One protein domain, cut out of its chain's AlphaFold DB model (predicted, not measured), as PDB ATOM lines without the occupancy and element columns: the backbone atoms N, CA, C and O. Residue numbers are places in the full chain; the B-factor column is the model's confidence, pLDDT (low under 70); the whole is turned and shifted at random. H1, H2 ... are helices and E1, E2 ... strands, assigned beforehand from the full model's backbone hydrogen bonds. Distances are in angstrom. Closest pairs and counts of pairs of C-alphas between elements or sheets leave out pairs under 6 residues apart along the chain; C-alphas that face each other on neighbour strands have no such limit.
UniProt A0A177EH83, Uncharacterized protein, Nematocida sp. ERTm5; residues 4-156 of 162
ATOM      1  N   ILE A   4     351.853 336.506 255.527       67.00
ATOM      2  CA  ILE A   4     352.354 336.727 254.157       67.00
ATOM      3  C   ILE A   4     351.270 336.397 253.123       67.00
ATOM      4  O   ILE A   4     351.086 337.121 252.142       67.00
ATOM      5  N   VAL A   5     350.507 335.329 253.372       68.81
ATOM      6  CA  VAL A   5     349.375 334.936 252.521       68.81
ATOM      7  C   VAL A   5     348.280 336.000 252.586       68.81
ATOM      8  O   VAL A   5     347.748 336.403 251.554       68.81
ATOM      9  N   PHE A   6     347.999 336.529 253.781       71.50
ATOM     10  CA  PHE A   6     346.982 337.561 253.967       71.50
ATOM     11  C   PHE A   6     347.346 338.875 253.260       71.50
ATOM     12  O   PHE A   6     346.508 339.468 252.583       71.50
ATOM     13  N   THR A   7     348.614 339.297 253.334       71.88
ATOM     14  CA  THR A   7     349.092 340.495 252.626       71.88
ATOM     15  C   THR A   7     349.051 340.338 251.107       71.88
ATOM     16  O   THR A   7     348.715 341.293 250.409       71.88
ATOM     17  N   GLY A   8     349.329 339.137 250.587       72.25
ATOM     18  CA  GLY A   8     349.266 338.857 249.150       72.25
ATOM     19  C   GLY A   8     347.839 338.922 248.599       72.25
ATOM     20  O   GLY A   8     347.599 339.558 247.573       72.25
ATOM     21  N   VAL A   9     346.877 338.332 249.314       77.00
ATOM     22  CA  VAL A   9     345.457 338.355 248.923       77.00
ATOM     23  C   VAL A   9     344.883 339.773 249.005       77.00
ATOM     24  O   VAL A   9     344.173 340.198 248.094       77.00
ATOM     25  N   LEU A  10     345.238 340.540 250.042       79.06
ATOM     26  CA  LEU A  10     344.785 341.923 250.194       79.06
ATOM     27  C   LEU A  10     345.335 342.837 249.088       79.06
ATOM     28  O   LEU A  10     344.589 343.643 248.536       79.06
ATOM     29  N   ALA A  11     346.610 342.687 248.718       77.19
ATOM     30  CA  ALA A  11     347.216 343.458 247.632       77.19
ATOM     31  C   ALA A  11     346.549 343.169 246.278       77.19
ATOM     32  O   ALA A  11     346.301 344.094 245.506       77.19
ATOM     33  N   LEU A  12     346.205 341.904 246.016       77.44
ATOM     34  CA  LEU A  12     345.519 341.493 244.789       77.44
ATOM     35  C   LEU A  12     344.070 342.005 244.742       77.44
ATOM     36  O   LEU A  12     343.572 342.409 243.694       77.44
ATOM     37  N   PHE A  13     343.402 342.058 245.894       78.06
ATOM     38  CA  PHE A  13     342.064 342.635 245.996       78.06
ATOM     39  C   PHE A  13     342.080 344.153 245.765       78.06
ATOM     40  O   PHE A  13     341.252 344.687 245.025       78.06
ATOM     41  N   LEU A  14     343.061 344.852 246.344       74.56
ATOM     42  CA  LEU A  14     343.230 346.292 246.162       74.56
ATOM     43  C   LEU A  14     343.570 346.647 244.712       74.56
ATOM     44  O   LEU A  14     342.975 347.580 244.179       74.56
ATOM     45  N   THR A  15     344.444 345.900 244.033       73.38
ATOM     46  CA  THR A  15     344.745 346.158 242.614       73.38
ATOM     47  C   THR A  15     343.523 345.957 241.724       73.38
ATOM     48  O   THR A  15     343.280 346.799 240.863       73.38
ATOM     49  N   VAL A  16     342.691 344.939 241.968       71.56
ATOM     50  CA  VAL A  16     341.419 344.752 241.242       71.56
ATOM     51  C   VAL A  16     340.449 345.915 241.486       71.56
ATOM     52  O   VAL A  16     339.822 346.404 240.541       71.56
ATOM     53  N   LEU A  17     340.343 346.402 242.726       67.94
ATOM     54  CA  LEU A  17     339.499 347.552 243.060       67.94
ATOM     55  C   LEU A  17     340.001 348.847 242.410       67.94
ATOM     56  O   LEU A  17     339.202 349.590 241.837       67.94
ATOM     57  N   PHE A  18     341.311 349.105 242.442       60.91
ATOM     58  CA  PHE A  18     341.908 350.268 241.784       60.91
ATOM     59  C   PHE A  18     341.775 350.186 240.261       60.91
ATOM     60  O   PHE A  18     341.437 351.190 239.638       60.91
ATOM     61  N   TYR A  19     341.932 349.004 239.658       58.94
ATOM     62  CA  TYR A  19     341.752 348.821 238.217       58.94
ATOM     63  C   TYR A  19     340.298 349.075 237.791       58.94
ATOM     64  O   TYR A  19     340.054 349.813 236.837       58.94
ATOM     65  N   LYS A  20     339.312 348.572 238.553       55.06
ATOM     66  CA  LYS A  20     337.889 348.887 238.324       55.06
ATOM     67  C   LYS A  20     337.592 350.382 238.465       55.06
ATOM     68  O   LYS A  20     336.876 350.938 237.635       55.06
ATOM     69  N   LYS A  21     338.161 351.043 239.478       49.62
ATOM     70  CA  LYS A  21     337.922 352.471 239.746       49.62
ATOM     71  C   LYS A  21     338.574 353.381 238.697       49.62
ATOM     72  O   LYS A  21     337.982 354.383 238.310       49.62
ATOM     73  N   VAL A  22     339.752 353.014 238.185       49.56
ATOM     74  CA  VAL A  22     340.441 353.744 237.104       49.56
ATOM     75  C   VAL A  22     339.718 353.585 235.760       49.56
ATOM     76  O   VAL A  22     339.669 354.541 234.989       49.56
ATOM     77  N   ILE A  23     339.090 352.432 235.494       50.19
ATOM     78  CA  ILE A  23     338.230 352.251 234.310       50.19
ATOM     79  C   ILE A  23     336.938 353.076 234.438       50.19
ATOM     80  O   ILE A  23     336.499 353.669 233.456       50.19
ATOM     81  N   GLN A  24     336.362 353.189 235.640       48.62
ATOM     82  CA  GLN A  24     335.176 354.027 235.871       48.62
ATOM     83  C   GLN A  24     335.462 355.540 235.813       48.62
ATOM     84  O   GLN A  24     334.552 356.316 235.542       48.62
ATOM     85  N   GLY A  25     336.707 355.972 236.037       40.75
ATOM     86  CA  GLY A  25     337.074 357.387 236.170       40.75
ATOM     87  C   GLY A  25     337.401 358.148 234.879       40.75
ATOM     88  O   GLY A  25     337.783 359.313 234.970       40.75
ATOM     89  N   LYS A  26     337.303 357.539 233.687       43.06
ATOM     90  CA  LYS A  26     337.736 358.192 232.432       43.06
ATOM     91  C   LYS A  26     336.656 358.893 231.604       43.06
ATOM     92  O   LYS A  26     337.029 359.592 230.674       43.06
ATOM     93  N   ASN A  27     335.373 358.818 231.960       42.50
ATOM     94  CA  ASN A  27     334.296 359.431 231.163       42.50
ATOM     95  C   ASN A  27     333.340 360.305 231.987       42.50
ATOM     96  O   ASN A  27     332.127 360.206 231.854       42.50
ATOM     97  N   THR A  28     333.866 361.192 232.827       38.12
ATOM     98  CA  THR A  28     333.059 362.277 233.409       38.12
ATOM     99  C   THR A  28     333.579 363.624 232.933       38.12
ATOM    100  O   THR A  28     334.022 364.455 233.722       38.12
ATOM    101  N   VAL A  29     333.518 363.848 231.617       39.72
ATOM    102  CA  VAL A  29     333.306 365.212 231.128       39.72
ATOM    103  C   VAL A  29     331.855 365.520 231.473       39.72
ATOM    104  O   VAL A  29     330.946 364.846 230.993       39.72
ATOM    105  N   CYS A  30     331.646 366.486 232.362       41.66
ATOM    106  CA  CYS A  30     330.324 366.991 232.715       41.66
ATOM    107  C   CYS A  30     329.776 367.799 231.524       41.66
ATOM    108  O   CYS A  30     329.742 369.025 231.538       41.66
ATOM    109  N   LEU A  31     329.445 367.102 230.436       42.19
ATOM    110  CA  LEU A  31     328.648 367.638 229.345       42.19
ATOM    111  C   LEU A  31     327.201 367.604 229.828       42.19
ATOM    112  O   LEU A  31     326.734 366.576 230.315       42.19
ATOM    113  N   SER A  32     326.505 368.736 229.717       50.03
ATOM    114  CA  SER A  32     325.047 368.804 229.832       50.03
ATOM    115  C   SER A  32     324.447 367.595 229.111       50.03
ATOM    116  O   SER A  32     324.545 367.530 227.887       50.03
ATOM    117  N   ALA A  33     323.876 366.642 229.857       63.69
ATOM    118  CA  ALA A  33     323.352 365.402 229.298       63.69
ATOM    119  C   ALA A  33     322.270 365.757 228.276       63.69
ATOM    120  O   ALA A  33     321.157 366.141 228.635       63.69
ATOM    121  N   LYS A  34     322.626 365.713 226.992       81.69
ATOM    122  CA  LYS A  34     321.728 366.047 225.897       81.69
ATOM    123  C   LYS A  34     320.575 365.048 225.944       81.69
ATOM    124  O   LYS A  34     320.795 363.847 225.806       81.69
ATOM    125  N   ARG A  35     319.356 365.531 226.181       85.88
ATOM    126  CA  ARG A  35     318.164 364.681 226.237       85.88
ATOM    127  C   ARG A  35     317.378 364.823 224.940       85.88
ATOM    128  O   ARG A  35     317.042 365.954 224.580       85.88
ATOM    129  N   PRO A  36     317.111 363.722 224.223       90.94
ATOM    130  CA  PRO A  36     316.220 363.772 223.079       90.94
ATOM    131  C   PRO A  36     314.800 364.047 223.578       90.94
ATOM    132  O   PRO A  36     314.409 363.565 224.636       90.94
ATOM    133  N   LYS A  37     314.024 364.815 222.819       91.94
ATOM    134  CA  LYS A  37     312.593 365.020 223.072       91.94
ATOM    135  C   LYS A  37     311.745 364.062 222.256       91.94
ATOM    136  O   LYS A  37     310.647 363.712 222.679       91.94
ATOM    137  N   TRP A  38     312.239 363.657 221.086       93.62
ATOM    138  CA  TRP A  38     311.522 362.750 220.203       93.62
ATOM    139  C   TRP A  38     312.425 361.652 219.644       93.62
ATOM    140  O   TRP A  38     313.432 361.921 218.989       93.62
ATOM    141  N   VAL A  39     312.017 360.406 219.877       94.38
ATOM    142  CA  VAL A  39     312.605 359.200 219.300       94.38
ATOM    143  C   VAL A  39     311.613 358.562 218.324       94.38
ATOM    144  O   VAL A  39     310.452 358.309 218.661       94.38
ATOM    145  N   PHE A  40     312.075 358.299 217.104       92.81
ATOM    146  CA  PHE A  40     311.297 357.661 216.046       92.81
ATOM    147  C   PHE A  40     311.869 356.283 215.718       92.81
ATOM    148  O   PHE A  40     313.059 356.153 215.446       92.81
ATOM    149  N   ILE A  41     311.040 355.243 215.754       90.69
ATOM    150  CA  ILE A  41     311.473 353.864 215.527       90.69
ATOM    151  C   ILE A  41     310.982 353.398 214.158       90.69
ATOM    152  O   ILE A  41     309.797 353.520 213.840       90.69
ATOM    153  N   ILE A  42     311.889 352.830 213.364       88.88
ATOM    154  CA  ILE A  42     311.607 352.293 212.030       88.88
ATOM    155  C   ILE A  42     312.085 350.840 211.898       88.88
ATOM    156  O   ILE A  42     313.002 350.392 212.591       88.88
ATOM    157  N   ASN A  43     311.467 350.113 210.965       82.38
ATOM    158  CA  ASN A  43     311.785 348.735 210.563       82.38
ATOM    159  C   ASN A  43     311.610 347.622 211.613       82.38
ATOM    160  O   ASN A  43     312.085 346.516 211.376       82.38
ATOM    161  N   MET A  44     310.921 347.852 212.730       79.44
ATOM    162  CA  MET A  44     310.750 346.839 213.783       79.44
ATOM    163  C   MET A  44     310.313 345.467 213.233       79.44
ATOM    164  O   MET A  44     309.286 345.373 212.568       79.44
ATOM    165  N   TYR A  45     311.071 344.397 213.523       70.12
ATOM    166  CA  TYR A  45     310.716 343.046 213.047       70.12
ATOM    167  C   TYR A  45     309.490 342.458 213.752       70.12
ATOM    168  O   TYR A  45     308.846 341.562 213.214       70.12
ATOM    169  N   GLY A  46     309.209 342.910 214.975       68.94
ATOM    170  CA  GLY A  46     308.092 342.448 215.785       68.94
ATOM    171  C   GLY A  46     307.187 343.605 216.180       68.94
ATOM    172  O   GLY A  46     307.666 344.704 216.472       68.94
ATOM    173  N   CYS A  47     305.884 343.338 216.228       71.00
ATOM    174  CA  CYS A  47     304.922 344.268 216.798       71.00
ATOM    175  C   CYS A  47     305.198 344.398 218.299       71.00
ATOM    176  O   CYS A  47     305.084 343.425 219.043       71.00
ATOM    177  N   VAL A  48     305.562 345.599 218.741       79.81
ATOM    178  CA  VAL A  48     305.571 345.938 220.165       79.81
ATOM    179  C   VAL A  48     304.223 346.582 220.470       79.81
ATOM    180  O   VAL A  48     303.839 347.499 219.742       79.81
ATOM    181  N   PRO A  49     303.492 346.115 221.498       85.75
ATOM    182  CA  PRO A  49     302.201 346.689 221.853       85.75
ATOM    183  C   PRO A  49     302.307 348.198 222.068       85.75
ATOM    184  O   PRO A  49     303.279 348.681 222.659       85.75
ATOM    185  N   LYS A  50     301.302 348.941 221.605       86.88
ATOM    186  CA  LYS A  50     301.286 350.404 221.681       86.88
ATOM    187  C   LYS A  50     301.431 350.890 223.123       86.88
ATOM    188  O   LYS A  50     302.196 351.811 223.382       86.88
ATOM    189  N   GLU A  51     300.814 350.185 224.063       90.88
ATOM    190  CA  GLU A  51     300.870 350.460 225.499       90.88
ATOM    191  C   GLU A  51     302.302 350.342 226.038       90.88
ATOM    192  O   GLU A  51     302.708 351.068 226.943       90.88
ATOM    193  N   THR A  52     303.101 349.432 225.469       89.31
ATOM    194  CA  THR A  52     304.517 349.285 225.835       89.31
ATOM    195  C   THR A  52     305.330 350.471 225.325       89.31
ATOM    196  O   THR A  52     306.173 350.987 226.054       89.31
ATOM    197  N   ILE A  53     305.069 350.928 224.097       90.56
ATOM    198  CA  ILE A  53     305.725 352.108 223.520       90.56
ATOM    199  C   ILE A  53     305.370 353.371 224.312       90.56
ATOM    200  O   ILE A  53     306.267 354.127 224.681       90.56
ATOM    201  N   GLU A  54     304.090 353.574 224.623       92.31
ATOM    202  CA  GLU A  54     303.613 354.712 225.415       92.31
ATOM    203  C   GLU A  54     304.250 354.716 226.807       92.31
ATOM    204  O   GLU A  54     304.885 355.698 227.188       92.31
ATOM    205  N   LYS A  55     304.212 353.577 227.511       94.94
ATOM    206  CA  LYS A  55     304.833 353.433 228.833       94.94
ATOM    207  C   LYS A  55     306.336 353.717 228.810       94.94
ATOM    208  O   LYS A  55     306.857 354.348 229.730       94.94
ATOM    209  N   LEU A  56     307.053 353.248 227.786       93.75
ATOM    210  CA  LEU A  56     308.487 353.517 227.633       93.75
ATOM    211  C   LEU A  56     308.766 355.000 227.363       93.75
ATOM    212  O   LEU A  56     309.736 355.529 227.906       93.75
ATOM    213  N   GLY A  57     307.922 355.660 226.566       92.12
ATOM    214  CA  GLY A  57     307.991 357.100 226.328       92.12
ATOM    215  C   GLY A  57     307.787 357.906 227.610       92.12
ATOM    216  O   GLY A  57     308.631 358.729 227.956       92.12
ATOM    217  N   GLU A  58     306.728 357.601 228.362       94.00
ATOM    218  CA  GLU A  58     306.434 358.231 229.657       94.00
ATOM    219  C   GLU A  58     307.562 358.020 230.672       94.00
ATOM    220  O   GLU A  58     307.991 358.965 231.329       94.00
ATOM    221  N   THR A  59     308.093 356.795 230.762       94.50
ATOM    222  CA  THR A  59     309.176 356.444 231.701       94.50
ATOM    223  C   THR A  59     310.432 357.289 231.477       94.50
ATOM    224  O   THR A  59     311.146 357.601 232.428       94.50
ATOM    225  N   HIS A  60     310.701 357.670 230.228       90.19
ATOM    226  CA  HIS A  60     311.892 358.427 229.853       90.19
ATOM    227  C   HIS A  60     311.621 359.916 229.599       90.19
ATOM    228  O   HIS A  60     312.561 360.632 229.256       90.19
ATOM    229  N   ASP A  61     310.380 360.384 229.780       93.31
ATOM    230  CA  ASP A  61     309.939 361.748 229.446       93.31
ATOM    231  C   ASP A  61     310.276 362.133 227.989       93.31
ATOM    232  O   ASP A  61     310.821 363.198 227.688       93.31
ATOM    233  N   ILE A  62     309.994 361.214 227.059       93.31
ATOM    234  CA  ILE A  62     310.223 361.392 225.622       93.31
ATOM    235  C   ILE A  62     308.961 361.085 224.824       93.31
ATOM    236  O   ILE A  62     308.211 360.151 225.110       93.31
ATOM    237  N   LYS A  63     308.773 361.809 223.722       93.62
ATOM    238  CA  LYS A  63     307.851 361.380 222.675       93.62
ATOM    239  C   LYS A  63     308.469 360.164 221.980       93.62
ATOM    240  O   LYS A  63     309.504 360.298 221.331       93.62
ATOM    241  N   LEU A  64     307.843 358.997 222.095       91.75
ATOM    242  CA  LEU A  64     308.267 357.773 221.413       91.75
ATOM    243  C   LEU A  64     307.214 357.383 220.377       91.75
ATOM    244  O   LEU A  64     306.047 357.202 220.707       91.75
ATOM    245  N   THR A  65     307.612 357.283 219.111       90.19
ATOM    246  CA  THR A  65     306.693 356.933 218.016       90.19
ATOM    247  C   THR A  65     307.285 355.841 217.148       90.19
ATOM    248  O   THR A  65     308.485 355.861 216.873       90.19
ATOM    249  N   VAL A  66     306.436 354.947 216.659       88.12
ATOM    250  CA  VAL A  66     306.805 353.877 215.733       88.12
ATOM    251  C   VAL A  66     306.228 354.199 214.362       88.12
ATOM    252  O   VAL A  66     305.103 354.686 214.262       88.12
ATOM    253  N   GLN A  67     306.989 353.938 213.302       82.19
ATOM    254  CA  GLN A  67     306.420 353.928 211.964       82.19
ATOM    255  C   GLN A  67     305.575 352.669 211.786       82.19
ATOM    256  O   GLN A  67     306.108 351.575 211.589       82.19
ATOM    257  N   GLU A  68     304.261 352.840 211.831       67.69
ATOM    258  CA  GLU A  68     303.324 351.836 211.340       67.69
ATOM    259  C   GLU A  68     303.545 351.688 209.828       67.69
ATOM    260  O   GLU A  68     303.815 352.661 209.122       67.69
ATOM    261  N   THR A  69     303.522 350.460 209.318       56.66
ATOM    262  CA  THR A  69     303.864 350.109 207.927       56.66
ATOM    263  C   THR A  69     302.948 350.714 206.853       56.66
ATOM    264  O   THR A  69     303.098 350.378 205.680       56.66
ATOM    265  N   ASP A  70     302.051 351.635 207.204       50.31
ATOM    266  CA  ASP A  70     301.080 352.208 206.285       50.31
ATOM    267  C   ASP A  70     301.664 353.355 205.450       50.31
ATOM    268  O   ASP A  70     302.174 354.377 205.924       50.31
ATOM    269  N   GLN A  71     301.590 353.144 204.139       46.72
ATOM    270  CA  GLN A  71     302.057 354.013 203.058       46.72
ATOM    271  C   GLN A  71     301.338 355.378 203.029       46.72
ATOM    272  O   GLN A  71     301.885 356.365 202.529       46.72
ATOM    273  N   ASP A  72     300.156 355.462 203.643       46.31
ATOM    274  CA  ASP A  72     299.251 356.615 203.583       46.31
ATOM    275  C   ASP A  72     299.746 357.837 204.371       46.31
ATOM    276  O   ASP A  72     299.432 358.987 204.037       46.31
ATOM    277  N   THR A  73     300.604 357.637 205.377       53.31
ATOM    278  CA  THR A  73     301.158 358.748 206.167       53.31
ATOM    279  C   THR A  73     302.173 359.583 205.366       53.31
ATOM    280  O   THR A  73     302.279 360.792 205.593       53.31
ATOM    281  N   PHE A  74     302.869 358.988 204.379       48.09
ATOM    282  CA  PHE A  74     303.816 359.709 203.511       48.09
ATOM    283  C   PHE A  74     303.120 360.781 202.694       48.09
ATOM    284  O   PHE A  74     303.518 361.942 202.733       48.09
ATOM    285  N   GLN A  75     302.087 360.390 201.943       47.00
ATOM    286  CA  GLN A  75     301.442 361.294 200.999       47.00
ATOM    287  C   GLN A  75     300.807 362.470 201.741       47.00
ATOM    288  O   GLN A  75     300.918 363.604 201.287       47.00
ATOM    289  N   SER A  76     300.251 362.226 202.932       53.62
ATOM    290  CA  SER A  76     299.706 363.278 203.791       53.62
ATOM    291  C   SER A  76     300.786 364.241 204.305       53.62
ATOM    292  O   SER A  76     300.618 365.458 204.214       53.62
ATOM    293  N   ASN A  77     301.917 363.733 204.804       54.66
ATOM    294  CA  ASN A  77     302.993 364.573 205.343       54.66
ATOM    295  C   ASN A  77     303.781 365.302 204.247       54.66
ATOM    296  O   ASN A  77     304.119 366.471 204.415       54.66
ATOM    297  N   HIS A  78     304.015 364.650 203.108       55.69
ATOM    298  CA  HIS A  78     304.642 365.247 201.934       55.69
ATOM    299  C   HIS A  78     303.742 366.322 201.315       55.69
ATOM    300  O   HIS A  78     304.206 367.424 201.052       55.69
ATOM    301  N   ALA A  79     302.436 366.069 201.172       59.28
ATOM    302  CA  ALA A  79     301.494 367.080 200.691       59.28
ATOM    303  C   ALA A  79     301.389 368.277 201.650       59.28
ATOM    304  O   ALA A  79     301.347 369.421 201.196       59.28
ATOM    305  N   LYS A  80     301.393 368.044 202.972       61.97
ATOM    306  CA  LYS A  80     301.467 369.120 203.976       61.97
ATOM    307  C   LYS A  80     302.765 369.914 203.856       61.97
ATOM    308  O   LYS A  80     302.705 371.137 203.887       61.97
ATOM    309  N   PHE A  81     303.900 369.238 203.674       63.00
ATOM    310  CA  PHE A  81     305.195 369.872 203.437       63.00
ATOM    311  C   PHE A  81     305.161 370.747 202.178       63.00
ATOM    312  O   PHE A  81     305.361 371.952 202.297       63.00
ATOM    313  N   CYS A  82     304.795 370.190 201.018       62.28
ATOM    314  CA  CYS A  82     304.676 370.921 199.751       62.28
ATOM    315  C   CYS A  82     303.729 372.127 199.855       62.28
ATOM    316  O   CYS A  82     304.012 373.195 199.317       62.28
ATOM    317  N   LYS A  83     302.622 371.982 200.598       67.62
ATOM    318  CA  LYS A  83     301.672 373.068 200.861       67.62
ATOM    319  C   LYS A  83     302.245 374.142 201.792       67.62
ATOM    320  O   LYS A  83     302.005 375.320 201.552       67.62
ATOM    321  N   MET A  84     302.985 373.763 202.839       62.97
ATOM    322  CA  MET A  84     303.590 374.699 203.801       62.97
ATOM    323  C   MET A  84     304.726 375.521 203.192       62.97
ATOM    324  O   MET A  84     304.870 376.687 203.543       62.97
ATOM    325  N   ILE A  85     305.506 374.941 202.279       58.38
ATOM    326  CA  ILE A  85     306.587 375.651 201.577       58.38
ATOM    327  C   ILE A  85     306.092 376.443 200.355       58.38
ATOM    328  O   ILE A  85     306.877 377.118 199.701       58.38
ATOM    329  N   GLY A  86     304.791 376.377 200.039       56.94
ATOM    330  CA  GLY A  86     304.190 377.135 198.940       56.94
ATOM    331  C   GLY A  86     304.699 376.738 197.551       56.94
ATOM    332  O   GLY A  86     304.675 377.565 196.639       56.94
ATOM    333  N   GLU A  87     305.172 375.503 197.361       51.72
ATOM    334  CA  GLU A  87     305.794 375.120 196.096       51.72
ATOM    335  C   GLU A  87     304.819 374.481 195.101       51.72
ATOM    336  O   GLU A  87     304.437 373.318 195.196       51.72
ATOM    337  N   SER A  88     304.542 375.263 194.052       54.00
ATOM    338  CA  SER A  88     304.445 374.803 192.663       54.00
ATOM    339  C   SER A  88     305.825 374.752 191.970       54.00
ATOM    340  O   SER A  88     305.892 374.727 190.740       54.00
ATOM    341  N   LYS A  89     306.935 374.850 192.716       50.34
ATOM    342  CA  LYS A  89     308.296 374.903 192.165       50.34
ATOM    343  C   LYS A  89     308.975 373.543 192.274       50.34
ATOM    344  O   LYS A  89     308.756 372.777 193.195       50.34
ATOM    345  N   THR A  90     309.782 373.234 191.270       58.75
ATOM    346  CA  THR A  90     310.427 371.933 191.067       58.75
ATOM    347  C   THR A  90     311.742 371.765 191.843       58.75
ATOM    348  O   THR A  90     312.316 370.678 191.785       58.75
ATOM    349  N   LYS A  91     312.234 372.799 192.555       61.47
ATOM    350  CA  LYS A  91     313.449 372.763 193.398       61.47
ATOM    351  C   LYS A  91     313.421 373.837 194.505       61.47
ATOM    352  O   LYS A  91     313.628 375.012 194.200       61.47
ATOM    353  N   VAL A  92     313.314 373.406 195.765       66.69
ATOM    354  CA  VAL A  92     313.542 374.243 196.960       66.69
ATOM    355  C   VAL A  92     315.045 374.514 197.139       66.69
ATOM    356  O   VAL A  92     315.836 373.561 197.131       66.69
ATOM    357  N   PRO A  93     315.489 375.763 197.353       79.31
ATOM    358  CA  PRO A  93     316.868 376.061 197.739       79.31
ATOM    359  C   PRO A  93     317.258 375.443 199.093       79.31
ATOM    360  O   PRO A  93     316.499 375.486 200.057       79.31
ATOM    361  N   TYR A  94     318.490 374.933 199.211       76.50
ATOM    362  CA  TYR A  94     318.977 374.285 200.442       76.50
ATOM    363  C   TYR A  94     318.859 375.170 201.694       76.50
ATOM    364  O   TYR A  94     318.488 374.691 202.762       76.50
ATOM    365  N   ASN A  95     319.129 376.471 201.563       80.88
ATOM    366  CA  ASN A  95     319.052 377.406 202.687       80.88
ATOM    367  C   ASN A  95     317.624 377.544 203.235       80.88
ATOM    368  O   ASN A  95     317.458 377.659 204.446       80.88
ATOM    369  N   GLU A  96     316.607 377.467 202.374       77.62
ATOM    370  CA  GLU A  96     315.199 377.504 202.787       77.62
ATOM    371  C   GLU A  96     314.807 376.218 203.525       77.62
ATOM    372  O   GLU A  96     314.094 376.270 204.527       77.62
ATOM    373  N   ILE A  97     315.347 375.065 203.105       75.44
ATOM    374  CA  ILE A  97     315.186 373.792 203.824       75.44
ATOM    375  C   ILE A  97     315.808 373.897 205.223       75.44
ATOM    376  O   ILE A  97     315.161 373.564 206.213       75.44
ATOM    377  N   ILE A  98     317.040 374.403 205.335       79.56
ATOM    378  CA  ILE A  98     317.712 374.599 206.630       79.56
ATOM    379  C   ILE A  98     316.929 375.551 207.534       79.56
ATOM    380  O   ILE A  98     316.748 375.272 208.722       79.56
ATOM    381  N   GLU A  99     316.461 376.673 206.987       81.31
ATOM    382  CA  GLU A  99     315.687 377.659 207.732       81.31
ATOM    383  C   GLU A  99     314.372 377.062 208.242       81.31
ATOM    384  O   GLU A  99     314.033 377.227 209.417       81.31
ATOM    385  N   PHE A 100     313.668 376.307 207.392       80.25
ATOM    386  CA  PHE A 100     312.465 375.583 207.778       80.25
ATOM    387  C   PHE A 100     312.741 374.621 208.935       80.25
ATOM    388  O   PHE A 100     312.014 374.641 209.924       80.25
ATOM    389  N   ILE A 101     313.797 373.813 208.847       79.12
ATOM    390  CA  ILE A 101     314.132 372.812 209.868       79.12
ATOM    391  C   ILE A 101     314.496 373.480 211.192       79.12
ATOM    392  O   ILE A 101     314.032 373.054 212.248       79.12
ATOM    393  N   SER A 102     315.261 374.571 211.139       81.31
ATOM    394  CA  SER A 102     315.600 375.372 212.317       81.31
ATOM    395  C   SER A 102     314.346 375.933 213.003       81.31
ATOM    396  O   SER A 102     314.195 375.808 214.220       81.31
ATOM    397  N   LYS A 103     313.403 376.478 212.222       83.25
ATOM    398  CA  LYS A 103     312.128 377.022 212.725       83.25
ATOM    399  C   LYS A 103     311.157 375.943 213.212       83.25
ATOM    400  O   LYS A 103     310.359 376.207 214.106       83.25
ATOM    401  N   ASN A 104     311.233 374.735 212.655       80.38
ATOM    402  CA  ASN A 104     310.290 373.640 212.891       80.38
ATOM    403  C   ASN A 104     310.958 372.423 213.547       80.38
ATOM    404  O   ASN A 104     310.560 371.288 213.297       80.38
ATOM    405  N   LYS A 105     311.963 372.632 214.408       80.56
ATOM    406  CA  LYS A 105     312.737 371.537 215.017       80.56
ATOM    407  C   LYS A 105     311.871 370.500 215.743       80.56
ATOM    408  O   LYS A 105     312.168 369.316 215.696       80.56
ATOM    409  N   SER A 106     310.767 370.921 216.365       81.12
ATOM    410  CA  SER A 106     309.814 370.026 217.045       81.12
ATOM    411  C   SER A 106     309.106 369.032 216.117       81.12
ATOM    412  O   SER A 106     308.464 368.097 216.594       81.12
ATOM    413  N   VAL A 107     309.181 369.253 214.803       82.88
ATOM    414  CA  VAL A 107     308.587 368.416 213.755       82.88
ATOM    415  C   VAL A 107     309.588 367.374 213.235       82.88
ATOM    416  O   VAL A 107     309.221 366.545 212.405       82.88
ATOM    417  N   PHE A 108     310.811 367.337 213.775       86.50
ATOM    418  CA  PHE A 108     311.818 366.326 213.460       86.50
ATOM    419  C   PHE A 108     312.185 365.502 214.697       86.50
ATOM    420  O   PHE A 108     312.266 366.055 215.798       86.50
ATOM    421  N   PRO A 109     312.411 364.188 214.542       91.00
ATOM    422  CA  PRO A 109     312.955 363.372 215.611       91.00
ATOM    423  C   PRO A 109     314.406 363.757 215.909       91.00
ATOM    424  O   PRO A 109     315.187 364.066 215.011       91.00
ATOM    425  N   ASP A 110     314.771 363.690 217.186       91.69
ATOM    426  CA  ASP A 110     316.154 363.844 217.632       91.69
ATOM    427  C   ASP A 110     316.960 362.563 217.381       91.69
ATOM    428  O   ASP A 110     318.145 362.630 217.057       91.69
ATOM    429  N   ILE A 111     316.309 361.404 217.530       94.12
ATOM    430  CA  ILE A 111     316.889 360.076 217.317       94.12
ATOM    431  C   ILE A 111     315.975 359.265 216.407       94.12
ATOM    432  O   ILE A 111     314.760 359.216 216.617       94.12
ATOM    433  N   VAL A 112     316.573 358.555 215.455       93.75
ATOM    434  CA  VAL A 112     315.918 357.492 214.698       93.75
ATOM    435  C   VAL A 112     316.551 356.155 215.057       93.75
ATOM    436  O   VAL A 112     317.742 355.944 214.840       93.75
ATOM    437  N   ILE A 113     315.745 355.238 215.583       94.31
ATOM    438  CA  ILE A 113     316.159 353.868 215.880       94.31
ATOM    439  C   ILE A 113     315.739 352.982 214.712       94.31
ATOM    440  O   ILE A 113     314.552 352.772 214.463       94.31
ATOM    441  N   LEU A 114     316.726 352.448 214.003       92.75
ATOM    442  CA  LEU A 114     316.549 351.471 212.940       92.75
ATOM    443  C   LEU A 114     316.744 350.068 213.517       92.75
ATOM    444  O   LEU A 114     317.866 349.689 213.842       92.75
ATOM    445  N   CYS A 115     315.676 349.280 213.611       88.88
ATOM    446  CA  CYS A 115     315.748 347.877 214.027       88.88
ATOM    447  C   CYS A 115     315.717 346.975 212.788       88.88
ATOM    448  O   CYS A 115     314.646 346.716 212.264       88.88
ATOM    449  N   SER A 116     316.861 346.537 212.255       84.81
ATOM    450  CA  SER A 116     316.890 345.712 211.032       84.81
ATOM    451  C   SER A 116     318.219 344.975 210.851       84.81
ATOM    452  O   SER A 116     319.223 345.399 211.411       84.81
ATOM    453  N   ASP A 117     318.271 343.902 210.055       81.50
ATOM    454  CA  ASP A 117     319.524 343.162 209.819       81.50
ATOM    455  C   ASP A 117     320.400 343.922 208.827       81.50
ATOM    456  O   ASP A 117     321.631 343.909 208.898       81.50
ATOM    457  N   THR A 118     319.737 344.628 207.915       81.31
ATOM    458  CA  THR A 118     320.338 345.411 206.851       81.31
ATOM    459  C   THR A 118     320.130 346.897 207.111       81.31
ATOM    460  O   THR A 118     319.133 347.323 207.695       81.31
ATOM    461  N   THR A 119     321.085 347.717 206.677       79.75
ATOM    462  CA  THR A 119     320.984 349.179 206.768       79.75
ATOM    463  C   THR A 119     320.095 349.701 205.641       79.75
ATOM    464  O   THR A 119     320.557 350.313 204.683       79.75
ATOM    465  N   VAL A 120     318.803 349.387 205.722       80.06
ATOM    466  CA  VAL A 120     317.783 349.832 204.770       80.06
ATOM    467  C   VAL A 120     316.778 350.688 205.517       80.06
ATOM    468  O   VAL A 120     316.200 350.247 206.502       80.06
ATOM    469  N   PHE A 121     316.516 351.894 205.032       81.44
ATOM    470  CA  PHE A 121     315.507 352.774 205.609       81.44
ATOM    471  C   PHE A 121     314.154 352.478 204.966       81.44
ATOM    472  O   PHE A 121     313.851 353.007 203.897       81.44
ATOM    473  N   LYS A 122     313.322 351.638 205.593       76.56
ATOM    474  CA  LYS A 122     311.939 351.436 205.136       76.56
ATOM    475  C   LYS A 122     311.074 352.537 205.734       76.56
ATOM    476  O   LYS A 122     310.272 352.293 206.632       76.56
ATOM    477  N   THR A 123     311.289 353.768 205.270       74.12
ATOM    478  CA  THR A 123     310.551 354.930 205.755       74.12
ATOM    479  C   THR A 123     309.668 355.568 204.702       74.12
ATOM    480  O   THR A 123     310.097 355.891 203.597       74.12
ATOM    481  N   ASN A 124     308.431 355.814 205.114       70.44
ATOM    482  CA  ASN A 124     307.444 356.599 204.393       70.44
ATOM    483  C   ASN A 124     307.639 358.099 204.654       70.44
ATOM    484  O   ASN A 124     306.769 358.895 204.358       70.44
ATOM    485  N   SER A 125     308.710 358.540 205.310       72.12
ATOM    486  CA  SER A 125     308.958 359.962 205.575       72.12
ATOM    487  C   SER A 125     310.463 360.214 205.684       72.12
ATOM    488  O   SER A 125     310.944 360.594 206.750       72.12
ATOM    489  N   PRO A 126     311.228 360.032 204.588       77.44
ATOM    490  CA  PRO A 126     312.688 360.165 204.606       77.44
ATOM    491  C   PRO A 126     313.151 361.552 205.065       77.44
ATOM    492  O   PRO A 126     314.228 361.690 205.633       77.44
ATOM    493  N   PHE A 127     312.310 362.572 204.889       78.31
ATOM    494  CA  PHE A 127     312.581 363.926 205.358       78.31
ATOM    495  C   PHE A 127     312.713 364.032 206.889       78.31
ATOM    496  O   PHE A 127     313.472 364.866 207.373       78.31
ATOM    497  N   LEU A 128     312.057 363.157 207.663       81.50
ATOM    498  CA  LEU A 128     312.217 363.121 209.123       81.50
ATOM    499  C   LEU A 128     313.633 362.714 209.546       81.50
ATOM    500  O   LEU A 128     314.064 363.061 210.639       81.50
ATOM    501  N   LEU A 129     314.375 362.020 208.679       86.12
ATOM    502  CA  LEU A 129     315.738 361.579 208.969       86.12
ATOM    503  C   LEU A 129     316.760 362.718 208.895       86.12
ATOM    504  O   LEU A 129     317.889 362.541 209.331       86.12
ATOM    505  N   TYR A 130     316.383 363.877 208.347       82.81
ATOM    506  CA  TYR A 130     317.329 364.918 207.948       82.81
ATOM    507  C   TYR A 130     318.263 365.386 209.072       82.81
ATOM    508  O   TYR A 130     319.451 365.591 208.844       82.81
ATOM    509  N   SER A 131     317.716 365.604 210.270       81.69
ATOM    510  CA  SER A 131     318.464 366.153 211.415       81.69
ATOM    511  C   SER A 131     318.644 365.164 212.563       81.69
ATOM    512  O   SER A 131     319.197 365.533 213.600       81.69
ATOM    513  N   ALA A 132     318.155 363.939 212.382       89.12
ATOM    514  CA  ALA A 132     318.106 362.941 213.431       89.12
ATOM    515  C   ALA A 132     319.438 362.200 213.547       89.12
ATOM    516  O   ALA A 132     320.067 361.870 212.541       89.12
ATOM    517  N   GLU A 133     319.818 361.857 214.774       91.81
ATOM    518  CA  GLU A 133     320.869 360.870 214.998       91.81
ATOM    519  C   GLU A 133     320.318 359.479 214.673       91.81
ATOM    520  O   GLU A 133     319.340 359.034 215.278       91.81
ATOM    521  N   VAL A 134     320.924 358.789 213.709       92.19
ATOM    522  CA  VAL A 134     320.437 357.491 213.236       92.19
ATOM    523  C   VAL A 134     321.232 356.364 213.882       92.19
ATOM    524  O   VAL A 134     322.424 356.208 213.631       92.19
ATOM    525  N   LEU A 135     320.549 355.515 214.648       93.56
ATOM    526  CA  LEU A 135     321.157 354.383 215.340       93.56
ATOM    527  C   LEU A 135     320.583 353.066 214.836       93.56
ATOM    528  O   LEU A 135     319.377 352.822 214.894       93.56
ATOM    529  N   HIS A 136     321.468 352.200 214.348       93.88
ATOM    530  CA  HIS A 136     321.113 350.909 213.770       93.88
ATOM    531  C   HIS A 136     321.355 349.770 214.763       93.88
ATOM    532  O   HIS A 136     322.480 349.537 215.203       93.88
ATOM    533  N   PHE A 137     320.298 349.020 215.068       92.81
ATOM    534  CA  PHE A 137     320.328 347.831 215.909       92.81
ATOM    535  C   PHE A 137     319.852 346.610 215.116       92.81
ATOM    536  O   PHE A 137     318.738 346.583 214.596       92.81
ATOM    537  N   ARG A 138     320.670 345.555 215.074       91.00
ATOM    538  CA  ARG A 138     320.330 344.269 214.435       91.00
ATOM    539  C   ARG A 138     319.578 343.340 215.390       91.00
ATOM    540  O   ARG A 138     320.021 342.233 215.675       91.00
ATOM    541  N   LYS A 139     318.513 343.860 216.002       89.44
ATOM    542  CA  LYS A 139     317.637 343.134 216.932       89.44
ATOM    543  C   LYS A 139     316.281 343.827 217.058       89.44
ATOM    544  O   LYS A 139     316.126 344.976 216.642       89.44
ATOM    545  N   ASN A 140     315.317 343.131 217.657       87.75
ATOM    546  CA  ASN A 140     314.008 343.694 217.988       87.75
ATOM    547  C   ASN A 140     314.130 344.906 218.908       87.75
ATOM    548  O   ASN A 140     315.026 344.968 219.753       87.75
ATOM    549  N   PHE A 141     313.195 345.844 218.753       91.25
ATOM    550  CA  PHE A 141     313.079 346.966 219.672       91.25
ATOM    551  C   PHE A 141     312.744 346.459 221.081       91.25
ATOM    552  O   PHE A 141     311.902 345.577 221.255       91.25
ATOM    553  N   SER A 142     313.419 347.017 222.080       91.81
ATOM    554  CA  SER A 142     313.251 346.699 223.497       91.81
ATOM    555  C   SER A 142     313.693 347.889 224.351       91.81
ATOM    556  O   SER A 142     314.295 348.832 223.832       91.81
ATOM    557  N   ASN A 143     313.446 347.834 225.664       93.25
ATOM    558  CA  ASN A 143     313.945 348.851 226.595       93.25
ATOM    559  C   ASN A 143     315.471 349.018 226.485       93.25
ATOM    560  O   ASN A 143     315.955 350.131 226.337       93.25
ATOM    561  N   ASP A 144     316.222 347.916 226.413       93.94
ATOM    562  CA  ASP A 144     317.681 347.959 226.259       93.94
ATOM    563  C   ASP A 144     318.129 348.690 224.984       93.94
ATOM    564  O   ASP A 144     319.165 349.355 224.976       93.94
ATOM    565  N   VAL A 145     317.383 348.544 223.877       94.50
ATOM    566  CA  VAL A 145     317.651 349.291 222.634       94.50
ATOM    567  C   VAL A 145     317.438 350.778 222.867       94.50
ATOM    568  O   VAL A 145     318.289 351.581 222.482       94.50
ATOM    569  N   LEU A 146     316.322 351.135 223.504       95.44
ATOM    570  CA  LEU A 146     315.993 352.518 223.809       95.44
ATOM    571  C   LEU A 146     317.056 353.147 224.714       95.44
ATOM    572  O   LEU A 146     317.628 354.166 224.344       95.44
ATOM    573  N   GLU A 147     317.394 352.518 225.836       94.50
ATOM    574  CA  GLU A 147     318.414 353.009 226.768       94.50
ATOM    575  C   GLU A 147     319.780 353.164 226.096       94.50
ATOM    576  O   GLU A 147     320.446 354.188 226.262       94.50
ATOM    577  N   SER A 148     320.176 352.189 225.269       94.25
ATOM    578  CA  SER A 148     321.416 352.272 224.490       94.25
ATOM    579  C   SER A 148     321.413 353.486 223.561       94.25
ATOM    580  O   SER A 148     322.423 354.183 223.452       94.25
ATOM    581  N   ALA A 149     320.280 353.759 222.910       94.88
ATOM    582  CA  ALA A 149     320.132 354.887 222.003       94.88
ATOM    583  C   ALA A 149     320.149 356.239 222.731       94.88
ATOM    584  O   ALA A 149     320.858 357.156 222.314       94.88
ATOM    585  N   LEU A 150     319.425 356.348 223.848       94.00
ATOM    586  CA  LEU A 150     319.409 357.542 224.693       94.00
ATOM    587  C   LEU A 150     320.807 357.852 225.238       94.00
ATOM    588  O   LEU A 150     321.271 358.990 225.158       94.00
ATOM    589  N   ASN A 151     321.502 356.827 225.738       92.12
ATOM    590  CA  ASN A 151     322.861 356.964 226.244       92.12
ATOM    591  C   ASN A 151     323.821 357.416 225.138       92.12
ATOM    592  O   ASN A 151     324.568 358.373 225.334       92.12
ATOM    593  N   HIS A 152     323.758 356.796 223.954       91.81
ATOM    594  CA  HIS A 152     324.571 357.209 222.812       91.81
ATOM    595  C   HIS A 152     324.343 358.685 222.460       91.81
ATOM    596  O   HIS A 152     325.297 359.454 222.370       91.81
ATOM    597  N   TYR A 153     323.085 359.106 222.323       91.25
ATOM    598  CA  TYR A 153     322.749 360.486 221.973       91.25
ATOM    599  C   TYR A 153     323.228 361.504 223.010       91.25
ATOM    600  O   TYR A 153     323.643 362.602 222.642       91.25
ATOM    601  N   SER A 154     323.202 361.141 224.297       89.75
ATOM    602  CA  SER A 154     323.674 362.013 225.377       89.75
ATOM    603  C   SER A 154     325.172 362.323 225.296       89.75
ATOM    604  O   SER A 154     325.604 363.377 225.765       89.75
ATOM    605  N   LEU A 155     325.943 361.426 224.673       87.62
ATOM    606  CA  LEU A 155     327.392 361.522 224.499       87.62
ATOM    607  C   LEU A 155     327.793 361.999 223.095       87.62
ATOM    608  O   LEU A 155     328.944 362.374 222.884       87.62
ATOM    609  N   CYS A 156     326.868 361.963 222.133       82.38
ATOM    610  CA  CYS A 156     327.145 362.258 220.733       82.38
ATOM    611  C   CYS A 156     327.165 363.769 220.450       82.38
ATOM    612  O   CYS A 156     326.275 364.530 220.848       82.38
TER     613      CYS A 156
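This is residues 4 to 156 of the 162 residues of an uncharacterized protein of Nematocida sp. ERTm5 (UniProt A0A177EH83). A small slab of four parallel strands has two helices, H2 and H6, over one face, while a long lone helix, H1, sticks out from this body as an arm, so that the whole spans 86 A along its longest axis and the body without its free stretches 41 A. H5 only grazes the sheet, and H3 and H4 lie farther out, off the sheet. The printed part has 153 residues, with six named helices and four named strands in the order H1 E1 H2 E2 H3 H4 E3 H5 E4 H6; the class is mixed, helices and strands, and the sheet runs E2 E1 E3 E4. The whole is only just loose, close to extended, with a radius of gyration of the C-alphas of 22.0 A and spans of 86 by 36 by 29 A, a rod in outline.

Find C-alpha 4 at (352.354, 336.727, 254.157); from there H1, residues 4 to 24, runs 30.5 A to C-alpha 24 at (335.176, 354.027, 235.871). Next come E1, residues 38 to 42, H2, residues 50 to 60, and E2, residues 63 to 66. H3, residues 72 to 84, is 18.6 A long, and H4 is residues 94 to 103. Then follow E3, residues 111 to 115, H5, residues 126 to 129, and E4, residues 133 to 137. H6, residues 143 to 155, runs 18.6 A to C-alpha 155 at (327.392, 361.522, 224.499).

Start at the sheet, where N 39 and O 63 are 2.9 A apart between E1 and E2, N 113 and O 40 2.8 A between E3 and E1, and N 112 and O 133 2.8 A between E3 and E4, each within hydrogen-bond range. E1, H2, E2 and E3, H5, E4 are strand-helix-strand units, parallel neighbour strands with a helix between; E2, H3 H4, E3 is a split one, with E1 between its strands. The three crossovers are right-handed. H2 and H6 lie on the same face, giving two layers, helices on one face of a sheet. H6 lies over E3 and E4 at a height of 9.4 A; C-alphas 135 and 149 are its closest pair with E4, 6.8 A. H2 lies only just over E2, with 3 C-alphas falling on it; their closest C-alphas, 57 and 64, are 5.0 A apart. H3 and H5 are near each other, with 6 pairs of C-alphas within 10 A; H3 and H4 are apart. In H1, H2, H4 and H6 every O i to N i+4 pair is within hydrogen-bond range, in H3 8 of 9, and H5 is too short for one.

The C-alphas of Ile 4 and Ser 88, the two farthest apart, are 86.8 A apart. Residues 4 to 26, of which 4 to 24 belong to H1, and residues 86 to 91 stand free; the body without them spans 41 by 37 by 28 A. The printed part has no cut, and the link from H1 to E1, 13 residues, is long. Mean pLDDT of the printed part is 76.5, and it is under 70 at residues 4 to 5, 17 to 33, 46 and 68 to 92.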